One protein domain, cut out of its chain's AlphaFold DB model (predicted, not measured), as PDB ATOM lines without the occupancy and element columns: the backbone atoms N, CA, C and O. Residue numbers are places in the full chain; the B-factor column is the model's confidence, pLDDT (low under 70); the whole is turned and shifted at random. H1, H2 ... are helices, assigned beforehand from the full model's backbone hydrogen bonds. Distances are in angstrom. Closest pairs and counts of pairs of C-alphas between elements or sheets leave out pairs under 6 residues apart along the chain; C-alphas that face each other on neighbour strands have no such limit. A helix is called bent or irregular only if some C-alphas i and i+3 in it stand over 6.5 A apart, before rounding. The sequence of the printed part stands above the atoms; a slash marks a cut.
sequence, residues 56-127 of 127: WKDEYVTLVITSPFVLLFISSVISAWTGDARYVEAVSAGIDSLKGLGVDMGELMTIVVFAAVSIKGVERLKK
ATOM      1  N   TRP A  56     -42.876  50.865 -42.739       79.81
ATOM      2  CA  TRP A  56     -42.838  49.667 -43.592       79.81
ATOM      3  C   TRP A  56     -41.486  48.935 -43.535       79.81
ATOM      4  O   TRP A  56     -41.416  47.733 -43.770       79.81
ATOM      5  N   LYS A  57     -40.398  49.659 -43.228       80.19
ATOM      6  CA  LYS A  57     -39.059  49.082 -43.061       80.19
ATOM      7  C   LYS A  57     -38.975  48.216 -41.811       80.19
ATOM      8  O   LYS A  57     -38.363  47.159 -41.865       80.19
ATOM      9  N   ASP A  58     -39.575  48.669 -40.714       78.38
ATOM     10  CA  ASP A  58     -39.552  47.949 -39.442       78.38
ATOM     11  C   ASP A  58     -40.416  46.684 -39.515       78.38
ATOM     12  O   ASP A  58     -39.979  45.600 -39.133       78.38
ATOM     13  N   GLU A  59     -41.589  46.783 -40.148       82.19
ATOM     14  CA  GLU A  59     -42.439  45.625 -40.445       82.19
ATOM     15  C   GLU A  59     -41.744  44.631 -41.386       82.19
ATOM     16  O   GLU A  59     -41.755  43.426 -41.137       82.19
ATOM     17  N   TYR A  60     -41.088  45.123 -42.444       86.50
ATOM     18  CA  TYR A  60     -40.330  44.282 -43.369       86.50
ATOM     19  C   TYR A  60     -39.191  43.540 -42.662       86.50
ATOM     20  O   TYR A  60     -39.077  42.322 -42.802       86.50
ATOM     21  N   VAL A  61     -38.373  44.244 -41.874       86.31
ATOM     22  CA  VAL A  61     -37.279  43.627 -41.107       86.31
ATOM     23  C   VAL A  61     -37.837  42.618 -40.106       86.31
ATOM     24  O   VAL A  61     -37.322  41.504 -40.016       86.31
ATOM     25  N   THR A  62     -38.932  42.954 -39.423       87.00
ATOM     26  CA  THR A  62     -39.599  42.043 -38.488       87.00
ATOM     27  C   THR A  62     -40.045  40.759 -39.180       87.00
ATOM     28  O   THR A  62     -39.744  39.669 -38.693       87.00
ATOM     29  N   LEU A  63     -40.694  40.852 -40.343       88.81
ATOM     30  CA  LEU A  63     -41.116  39.685 -41.118       88.81
ATOM     31  C   LEU A  63     -39.930  38.845 -41.593       88.81
ATOM     32  O   LEU A  63     -39.944  37.630 -41.428       88.81
ATOM     33  N   VAL A  64     -38.890  39.470 -42.149       89.19
ATOM     34  CA  VAL A  64     -37.719  38.743 -42.661       89.19
ATOM     35  C   VAL A  64     -37.018  37.982 -41.538       89.19
ATOM     36  O   VAL A  64     -36.755  36.792 -41.699       89.19
ATOM     37  N   ILE A  65     -36.782  38.622 -40.389       88.75
ATOM     38  CA  ILE A  65     -36.065  38.011 -39.260       88.75
ATOM     39  C   ILE A  65     -36.900  36.937 -38.550       88.75
ATOM     40  O   ILE A  65     -36.345  35.927 -38.120       88.75
ATOM     41  N   THR A  66     -38.222  37.105 -38.449       88.38
ATOM     42  CA  THR A  66     -39.102  36.121 -37.786       88.38
ATOM     43  C   THR A  66     -39.562  34.984 -38.706       88.38
ATOM     44  O   THR A  66     -39.900  33.900 -38.222       88.38
ATOM     45  N   SER A  67     -39.535  35.177 -40.031       91.25
ATOM     46  CA  SER A  67     -40.012  34.186 -41.006       91.25
ATOM     47  C   SER A  67     -39.369  32.797 -40.901       91.25
ATOM     48  O   SER A  67     -40.118  31.830 -41.044       91.25
ATOM     49  N   PRO A  68     -38.064  32.613 -40.588       90.06
ATOM     50  CA  PRO A  68     -37.479  31.276 -40.489       90.06
ATOM     51  C   PRO A  68     -38.127  30.421 -39.396       90.06
ATOM     52  O   PRO A  68     -38.317  29.224 -39.591       90.06
ATOM     53  N   PHE A  69     -38.538  31.027 -38.277       87.88
ATOM     54  CA  PHE A  69     -39.261  30.328 -37.208       87.88
ATOM     55  C   PHE A  69     -40.659  29.897 -37.649       87.88
ATOM     56  O   PHE A  69     -41.068  28.759 -37.415       87.88
ATOM     57  N   VAL A  70     -41.387  30.796 -38.314       91.19
ATOM     58  CA  VAL A  70     -42.725  30.500 -38.846       91.19
ATOM     59  C   VAL A  70     -42.648  29.394 -39.898       91.19
ATOM     60  O   VAL A  70     -43.445  28.459 -39.875       91.19
ATOM     61  N   LEU A  71     -41.655  29.463 -40.785       92.94
ATOM     62  CA  LEU A  71     -41.414  28.447 -41.803       92.94
ATOM     63  C   LEU A  71     -41.040  27.102 -41.185       92.94
ATOM     64  O   LEU A  71     -41.573  26.095 -41.635       92.94
ATOM     65  N   LEU A  72     -40.213  27.075 -40.134       92.56
ATOM     66  CA  LEU A  72     -39.870  25.845 -39.414       92.56
ATOM     67  C   LEU A  72     -41.105  25.203 -38.766       92.56
ATOM     68  O   LEU A  72     -41.281  23.983 -38.804       92.56
ATOM     69  N   PHE A  73     -41.985  26.020 -38.184       93.56
ATOM     70  CA  PHE A  73     -43.237  25.540 -37.612       93.56
ATOM     71  C   PHE A  73     -44.149  24.943 -38.693       93.56
ATOM     72  O   PHE A  73     -44.578  23.795 -38.577       93.56
ATOM     73  N   ILE A  74     -44.390  25.681 -39.783       95.25
ATOM     74  CA  ILE A  74     -45.227  25.221 -40.900       95.25
ATOM     75  C   ILE A  74     -44.632  23.965 -41.547       95.25
ATOM     76  O   ILE A  74     -45.361  23.004 -41.791       95.25
ATOM     77  N   SER A  75     -43.317  23.928 -41.782       93.50
ATOM     78  CA  SER A  75     -42.647  22.765 -42.368       93.50
ATOM     79  C   SER A  75     -42.765  21.538 -41.478       93.50
ATOM     80  O   SER A  75     -42.950  20.443 -41.994       93.50
ATOM     81  N   SER A  76     -42.710  21.710 -40.156       93.25
ATOM     82  CA  SER A  76     -42.883  20.612 -39.198       93.25
ATOM     83  C   SER A  76     -44.304  20.054 -39.231       93.25
ATOM     84  O   SER A  76     -44.489  18.840 -39.252       93.25
ATOM     85  N   VAL A  77     -45.315  20.928 -39.303       95.56
ATOM     86  CA  VAL A  77     -46.724  20.517 -39.418       95.56
ATOM     87  C   VAL A  77     -46.974  19.774 -40.732       95.56
ATOM     88  O   VAL A  77     -47.573  18.701 -40.729       95.56
ATOM     89  N   ILE A  78     -46.486  20.312 -41.853       94.06
ATOM     90  CA  ILE A  78     -46.633  19.679 -43.170       94.06
ATOM     91  C   ILE A  78     -45.881  18.351 -43.213       94.06
ATOM     92  O   ILE A  78     -46.425  17.367 -43.705       94.06
ATOM     93  N   SER A  79     -44.661  18.299 -42.680       94.69
ATOM     94  CA  SER A  79     -43.865  17.074 -42.606       94.69
ATOM     95  C   SER A  79     -44.576  15.984 -41.802       94.69
ATOM     96  O   SER A  79     -44.685  14.856 -42.272       94.69
ATOM     97  N   ALA A  80     -45.165  16.326 -40.652       93.50
ATOM     98  CA  ALA A  80     -45.952  15.385 -39.859       93.50
ATOM     99  C   ALA A  80     -47.217  14.900 -40.589       93.50
ATOM    100  O   ALA A  80     -47.582  13.732 -40.480       93.50
ATOM    101  N   TRP A  81     -47.883  15.780 -41.340       94.94
ATOM    102  CA  TRP A  81     -49.099  15.434 -42.081       94.94
ATOM    103  C   TRP A  81     -48.826  14.582 -43.327       94.94
ATOM    104  O   TRP A  81     -49.590  13.672 -43.639       94.94
ATOM    105  N   THR A  82     -47.736  14.867 -44.037       93.88
ATOM    106  CA  THR A  82     -47.367  14.194 -45.293       93.88
ATOM    107  C   THR A  82     -46.469  12.975 -45.087       93.88
ATOM    108  O   THR A  82     -46.347  12.151 -45.990       93.88
ATOM    109  N   GLY A  83     -45.833  12.855 -43.918       93.75
ATOM    110  CA  GLY A  83     -44.788  11.865 -43.655       93.75
ATOM    111  C   GLY A  83     -43.464  12.158 -44.371       93.75
ATOM    112  O   GLY A  83     -42.595  11.292 -44.410       93.75
ATOM    113  N   ASP A  84     -43.302  13.349 -44.955       93.62
ATOM    114  CA  ASP A  84     -42.127  13.718 -45.744       93.62
ATOM    115  C   ASP A  84     -41.192  14.641 -44.950       93.62
ATOM    116  O   ASP A  84     -41.528  15.787 -44.639       93.62
ATOM    117  N   ALA A  85     -39.994  14.155 -44.618       92.81
ATOM    118  CA  ALA A  85     -38.999  14.907 -43.849       92.81
ATOM    119  C   ALA A  85     -38.372  16.075 -44.634       92.81
ATOM    120  O   ALA A  85     -37.864  17.024 -44.028       92.81
ATOM    121  N   ARG A  86     -38.466  16.066 -45.972       93.69
ATOM    122  CA  ARG A  86     -37.790  17.040 -46.846       93.69
ATOM    123  C   ARG A  86     -38.201  18.485 -46.574       93.69
ATOM    124  O   ARG A  86     -37.409  19.399 -46.786       93.69
ATOM    125  N   TYR A  87     -39.418  18.711 -46.077       92.00
ATOM    126  CA  TYR A  87     -39.883  20.047 -45.701       92.00
ATOM    127  C   TYR A  87     -39.064  20.645 -44.551       92.00
ATOM    128  O   TYR A  87     -38.680  21.811 -44.610       92.00
ATOM    129  N   VAL A  88     -38.776  19.852 -43.517       92.69
ATOM    130  CA  VAL A  88     -37.985  20.290 -42.356       92.69
ATOM    131  C   VAL A  88     -36.507  20.393 -42.728       92.69
ATOM    132  O   VAL A  88     -35.834  21.342 -42.320       92.69
ATOM    133  N   GLU A  89     -36.010  19.465 -43.547       93.44
ATOM    134  CA  GLU A  89     -34.634  19.486 -44.054       93.44
ATOM    135  C   GLU A  89     -34.351  20.744 -44.885       93.44
ATOM    136  O   GLU A  89     -33.325  21.392 -44.685       93.44
ATOM    137  N   ALA A  90     -35.280  21.144 -45.759       91.31
ATOM    138  CA  ALA A  90     -35.134  22.342 -46.583       91.31
ATOM    139  C   ALA A  90     -35.032  23.626 -45.742       91.31
ATOM    140  O   ALA A  90     -34.176  24.474 -46.003       91.31
ATOM    141  N   VAL A  91     -35.870  23.764 -44.707       91.50
ATOM    142  CA  VAL A  91     -35.806  24.918 -43.796       91.50
ATOM    143  C   VAL A  91     -34.518  24.891 -42.968       91.50
ATOM    144  O   VAL A  91     -33.865  25.923 -42.817       91.50
ATOM    145  N   SER A  92     -34.108  23.713 -42.491       89.62
ATOM    146  CA  SER A  92     -32.871  23.543 -41.716       89.62
ATOM    147  C   SER A  92     -31.632  23.919 -42.536       89.62
ATOM    148  O   SER A  92     -30.791  24.677 -42.057       89.62
ATOM    149  N   ALA A  93     -31.565  23.502 -43.804       92.56
ATOM    150  CA  ALA A  93     -30.485  23.875 -44.719       92.56
ATOM    151  C   ALA A  93     -30.411  25.396 -44.963       92.56
ATOM    152  O   ALA A  93     -29.320  25.966 -45.062       92.56
ATOM    153  N   GLY A  94     -31.563  26.073 -45.021       89.25
ATOM    154  CA  GLY A  94     -31.628  27.532 -45.105       89.25
ATOM    155  C   GLY A  94     -31.073  28.219 -43.855       89.25
ATOM    156  O   GLY A  94     -30.259  29.136 -43.963       89.25
ATOM    157  N   ILE A  95     -31.454  27.742 -42.665       87.69
ATOM    158  CA  ILE A  95     -30.941  28.256 -41.386       87.69
ATOM    159  C   ILE A  95     -29.425  28.043 -41.279       87.69
ATOM    160  O   ILE A  95     -28.703  28.947 -40.861       87.69
ATOM    161  N   ASP A  96     -28.923  26.878 -41.679       89.88
ATOM    162  CA  ASP A  96     -27.489  26.588 -41.615       89.88
ATOM    163  C   ASP A  96     -26.681  27.410 -42.628       89.88
ATOM    164  O   ASP A  96     -25.572  27.846 -42.317       89.88
ATOM    165  N   SER A  97     -27.262  27.733 -43.786       89.81
ATOM    166  CA  SER A  97     -26.664  28.683 -44.734       89.81
ATOM    167  C   SER A  97     -26.534  30.087 -44.130       89.81
ATOM    168  O   SER A  97     -25.503  30.734 -44.300       89.81
ATOM    169  N   LEU A  98     -27.540  30.548 -43.373       86.06
ATOM    170  CA  LEU A  98     -27.486  31.837 -42.669       86.06
ATOM    171  C   LEU A  98     -26.400  31.844 -41.585       86.06
ATOM    172  O   LEU A  98     -25.613  32.789 -41.513       86.06
ATOM    173  N   LYS A  99     -26.290  30.766 -40.799       85.50
ATOM    174  CA  LYS A  99     -25.197  30.607 -39.823       85.50
ATOM    175  C   LYS A  99     -23.826  30.636 -40.501       85.50
ATOM    176  O   LYS A  99     -22.905  31.261 -39.984       85.50
ATOM    177  N   GLY A 100     -23.694  30.002 -41.669       86.31
ATOM    178  CA  GLY A 100     -22.457  29.987 -42.457       86.31
ATOM    179  C   GLY A 100     -22.001  31.372 -42.933       86.31
ATOM    180  O   GLY A 100     -20.807  31.591 -43.114       86.31
ATOM    181  N   LEU A 101     -22.928  32.322 -43.074       87.38
ATOM    182  CA  LEU A 101     -22.637  33.724 -43.397       87.38
ATOM    183  C   LEU A 101     -22.249  34.565 -42.166       87.38
ATOM    184  O   LEU A 101     -22.023  35.765 -42.298       87.38
ATOM    185  N   GLY A 102     -22.173  33.959 -40.977       86.56
ATOM    186  CA  GLY A 102     -21.898  34.659 -39.719       86.56
ATOM    187  C   GLY A 102     -23.102  35.423 -39.168       86.56
ATOM    188  O   GLY A 102     -22.932  36.309 -38.334       86.56
ATOM    189  N   VAL A 103     -24.317  35.112 -39.632       83.25
ATOM    190  CA  VAL A 103     -25.542  35.751 -39.146       83.25
ATOM    191  C   VAL A 103     -25.973  35.086 -37.837       83.25
ATOM    192  O   VAL A 103     -26.431  33.941 -37.838       83.25
ATOM    193  N   ASP A 104     -25.866  35.810 -36.718       86.62
ATOM    194  CA  ASP A 104     -26.440  35.375 -35.442       86.62
ATOM    195  C   ASP A 104     -27.956  35.622 -35.437       86.62
ATOM    196  O   ASP A 104     -28.465  36.691 -35.088       86.62
ATOM    197  N   MET A 105     -28.696  34.596 -35.857       83.06
ATOM    198  CA  MET A 105     -30.157  34.634 -35.880       83.06
ATOM    199  C   MET A 105     -30.771  34.783 -34.482       83.06
ATOM    200  O   MET A 105     -31.883  35.294 -34.384       83.06
ATOM    201  N   GLY A 106     -30.084  34.353 -33.419       83.94
ATOM    202  CA  GLY A 106     -30.565  34.457 -32.040       83.94
ATOM    203  C   GLY A 106     -30.519  35.894 -31.529       83.94
ATOM    204  O   GLY A 106     -31.509  36.393 -30.984       83.94
ATOM    205  N   GLU A 107     -29.405  36.583 -31.762       84.69
ATOM    206  CA  GLU A 107     -29.258  38.003 -31.435       84.69
ATOM    207  C   GLU A 107     -30.234  38.868 -32.248       84.69
ATOM    208  O   GLU A 107     -30.974  39.674 -31.675       84.69
ATOM    209  N   LEU A 108     -30.334  38.638 -33.564       86.25
ATOM    210  CA  LEU A 108     -31.275  39.362 -34.427       86.25
ATOM    211  C   LEU A 108     -32.735  39.152 -34.008       86.25
ATOM    212  O   LEU A 108     -33.501  40.115 -33.939       86.25
ATOM    213  N   MET A 109     -33.118  37.918 -33.674       85.56
ATOM    214  CA  MET A 109     -34.450  37.610 -33.146       85.56
ATOM    215  C   MET A 109     -34.735  38.353 -31.847       85.56
ATOM    216  O   MET A 109     -35.825  38.895 -31.668       85.56
ATOM    217  N   THR A 110     -33.752  38.396 -30.955       83.44
ATOM    218  CA  THR A 110     -33.867  39.067 -29.662       83.44
ATOM    219  C   THR A 110     -34.109  40.565 -29.852       83.44
ATOM    220  O   THR A 110     -35.044  41.116 -29.272       83.44
ATOM    221  N   ILE A 111     -33.327  41.211 -30.721       83.69
ATOM    222  CA  ILE A 111     -33.473  42.636 -31.045       83.69
ATOM    223  C   ILE A 111     -34.855  42.920 -31.641       83.69
ATOM    224  O   ILE A 111     -35.557  43.811 -31.164       83.69
ATOM    225  N   VAL A 112     -35.268  42.143 -32.646       84.12
ATOM    226  CA  VAL A 112     -36.546  42.344 -33.344       84.12
ATOM    227  C   VAL A 112     -37.742  42.101 -32.424       84.12
ATOM    228  O   VAL A 112     -38.690  42.882 -32.436       84.12
ATOM    229  N   VAL A 113     -37.708  41.074 -31.572       81.06
ATOM    230  CA  VAL A 113     -38.798  40.818 -30.614       81.06
ATOM    231  C   VAL A 113     -38.864  41.899 -29.552       81.06
ATOM    232  O   VAL A 113     -39.957  42.337 -29.208       81.06
ATOM    233  N   PHE A 114     -37.733  42.385 -29.040       78.62
ATOM    234  CA  PHE A 114     -37.769  43.488 -28.083       78.62
ATOM    235  C   PHE A 114     -38.246  44.798 -28.707       78.62
ATOM    236  O   PHE A 114     -38.956  45.548 -28.032       78.62
ATOM    237  N   ALA A 115     -37.909  45.046 -29.976       77.19
ATOM    238  CA  ALA A 115     -38.437  46.169 -30.741       77.19
ATOM    239  C   ALA A 115     -39.959  46.048 -30.930       77.19
ATOM    240  O   ALA A 115     -40.681  46.995 -30.636       77.19
ATOM    241  N   ALA A 116     -40.454  44.861 -31.299       72.88
ATOM    242  CA  ALA A 116     -41.878  44.603 -31.511       72.88
ATOM    243  C   ALA A 116     -42.715  44.594 -30.212       72.88
ATOM    244  O   ALA A 116     -43.879  44.987 -30.217       72.88
ATOM    245  N   VAL A 117     -42.149  44.138 -29.089       69.56
ATOM    246  CA  VAL A 117     -42.845  44.006 -27.788       69.56
ATOM    247  C   VAL A 117     -42.634  45.243 -26.890       69.56
ATOM    248  O   VAL A 117     -43.145  45.319 -25.768       69.56
ATOM    249  N   SER A 118     -41.927  46.261 -27.389       58.28
ATOM    250  CA  SER A 118     -41.861  47.604 -26.804       58.28
ATOM    251  C   SER A 118     -41.425  47.649 -25.334       58.28
ATOM    252  O   SER A 118     -42.072  48.358 -24.581       58.28
ATOM    253  N   ILE A 119     -40.383  46.917 -24.897       56.47
ATOM    254  CA  ILE A 119     -39.708  46.918 -23.557       56.47
ATOM    255  C   ILE A 119     -40.607  46.782 -22.287       56.47
ATOM    256  O   ILE A 119     -40.286  46.003 -21.392       56.47
ATOM    257  N   LYS A 120     -41.770  47.435 -22.187       51.59
ATOM    258  CA  LYS A 120     -42.791  47.311 -21.134       51.59
ATOM    259  C   LYS A 120     -43.372  45.902 -20.995       51.59
ATOM    260  O   LYS A 120     -43.815  45.545 -19.904       51.59
ATOM    261  N   GLY A 121     -43.378  45.087 -22.055       50.25
ATOM    262  CA  GLY A 121     -43.737  43.667 -21.940       50.25
ATOM    263  C   GLY A 121     -42.743  42.881 -21.074       50.25
ATOM    264  O   GLY A 121     -43.136  42.003 -20.313       50.25
ATOM    265  N   VAL A 122     -41.466  43.271 -21.110       52.34
ATOM    266  CA  VAL A 122     -40.374  42.638 -20.358       52.34
ATOM    267  C   VAL A 122     -40.401  43.046 -18.884       52.34
ATOM    268  O   VAL A 122     -40.203  42.202 -18.014       52.34
ATOM    269  N   GLU A 123     -40.715  44.310 -18.576       51.09
ATOM    270  CA  GLU A 123     -40.910  44.761 -17.185       51.09
ATOM    271  C   GLU A 123     -42.097  44.071 -16.499       51.09
ATOM    272  O   GLU A 123     -42.048  43.816 -15.297       51.09
ATOM    273  N   ARG A 124     -43.153  43.719 -17.246       49.59
ATOM    274  CA  ARG A 124     -44.301  42.968 -16.708       49.59
ATOM    275  C   ARG A 124     -44.017  41.484 -16.467       49.59
ATOM    276  O   ARG A 124     -44.717  40.891 -15.656       49.59
ATOM    277  N   LEU A 125     -43.012  40.906 -17.128       52.88
ATOM    278  CA  LEU A 125     -42.584  39.511 -16.939       52.88
ATOM    279  C   LEU A 125     -41.598  39.328 -15.773       52.88
ATOM    280  O   LEU A 125     -41.375  38.203 -15.342       52.88
ATOM    281  N   LYS A 126     -41.011  40.413 -15.253       52.22
ATOM    282  CA  LYS A 126     -40.124  40.402 -14.073       52.22
ATOM    283  C   LYS A 126     -40.868  40.563 -12.734       52.22
ATOM    284  O   LYS A 126     -40.218  40.822 -11.723       52.22
ATOM    285  N   LYS A 127     -42.201  40.463 -12.728       41.12
ATOM    286  CA  LYS A 127     -43.015  40.437 -11.505       41.12
ATOM    287  C   LYS A 127     -43.313  39.015 -11.068       41.12
ATOM    288  O   LYS A 127     -43.738  38.231 -11.940       41.12
TER     289      LYS A 127
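Overview. This is residues 56 to 127 of the 127 residues of an uncharacterized protein of Candidatus Woesearchaeota archaeon (UniProt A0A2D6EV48). A helical hairpin, H1b and H2, adjoins a second helix pair, H1a packed on H3, with small H4 beyond H3; bent H1 links both pairs. The 72 printed residues have four named helices, H1 to H4 in order, no named strand: all helix, loose, radius of gyration of the C-alphas 15.0 A, spans 42, 29 and 25 A.

Arrangement. H1, residues 56 to 82, one helix by its hydrogen bonds, is bent: C-alphas 65 and 68 are 7.0 A apart, and arms H1a, 56 to 65, and H1b, 68 to 82, stand at a steep tilt of 50 degrees. H2, residues 86 to 100, touches H1b in a hairpin, opposite ways at a shallow 22 degrees; closest C-alphas, Ser 75 and Tyr 87, 5.1 A. H3, residues 105 to 116, touches H1a, opposite ways, only just steep at 37 degrees; closest C-alphas, Thr 62 and Val 112, 6.0 A. H4, residues 120 to 125, is only just apart from H3, 8.2 A. In H1a, H1b, H2, H3 and H4 every O i to N i+4 pair is within hydrogen-bond range.

Along the chain. H1a, 14.2 A long, begins at C-alpha 56 (-42.838, 49.667, -43.592); H1b measures 20.3 A, H2 20.5 A, H3 16.0 A; H4, 8.9 A, ends at C-alpha 125 (-42.584, 39.511, -16.939).

Size, cuts and confidence. The farthest C-alphas, Asp 84 and Lys 127, are 43.4 A apart. The printed part has no cut; its links are tight. Residues 117 to 127 have pLDDT under 70.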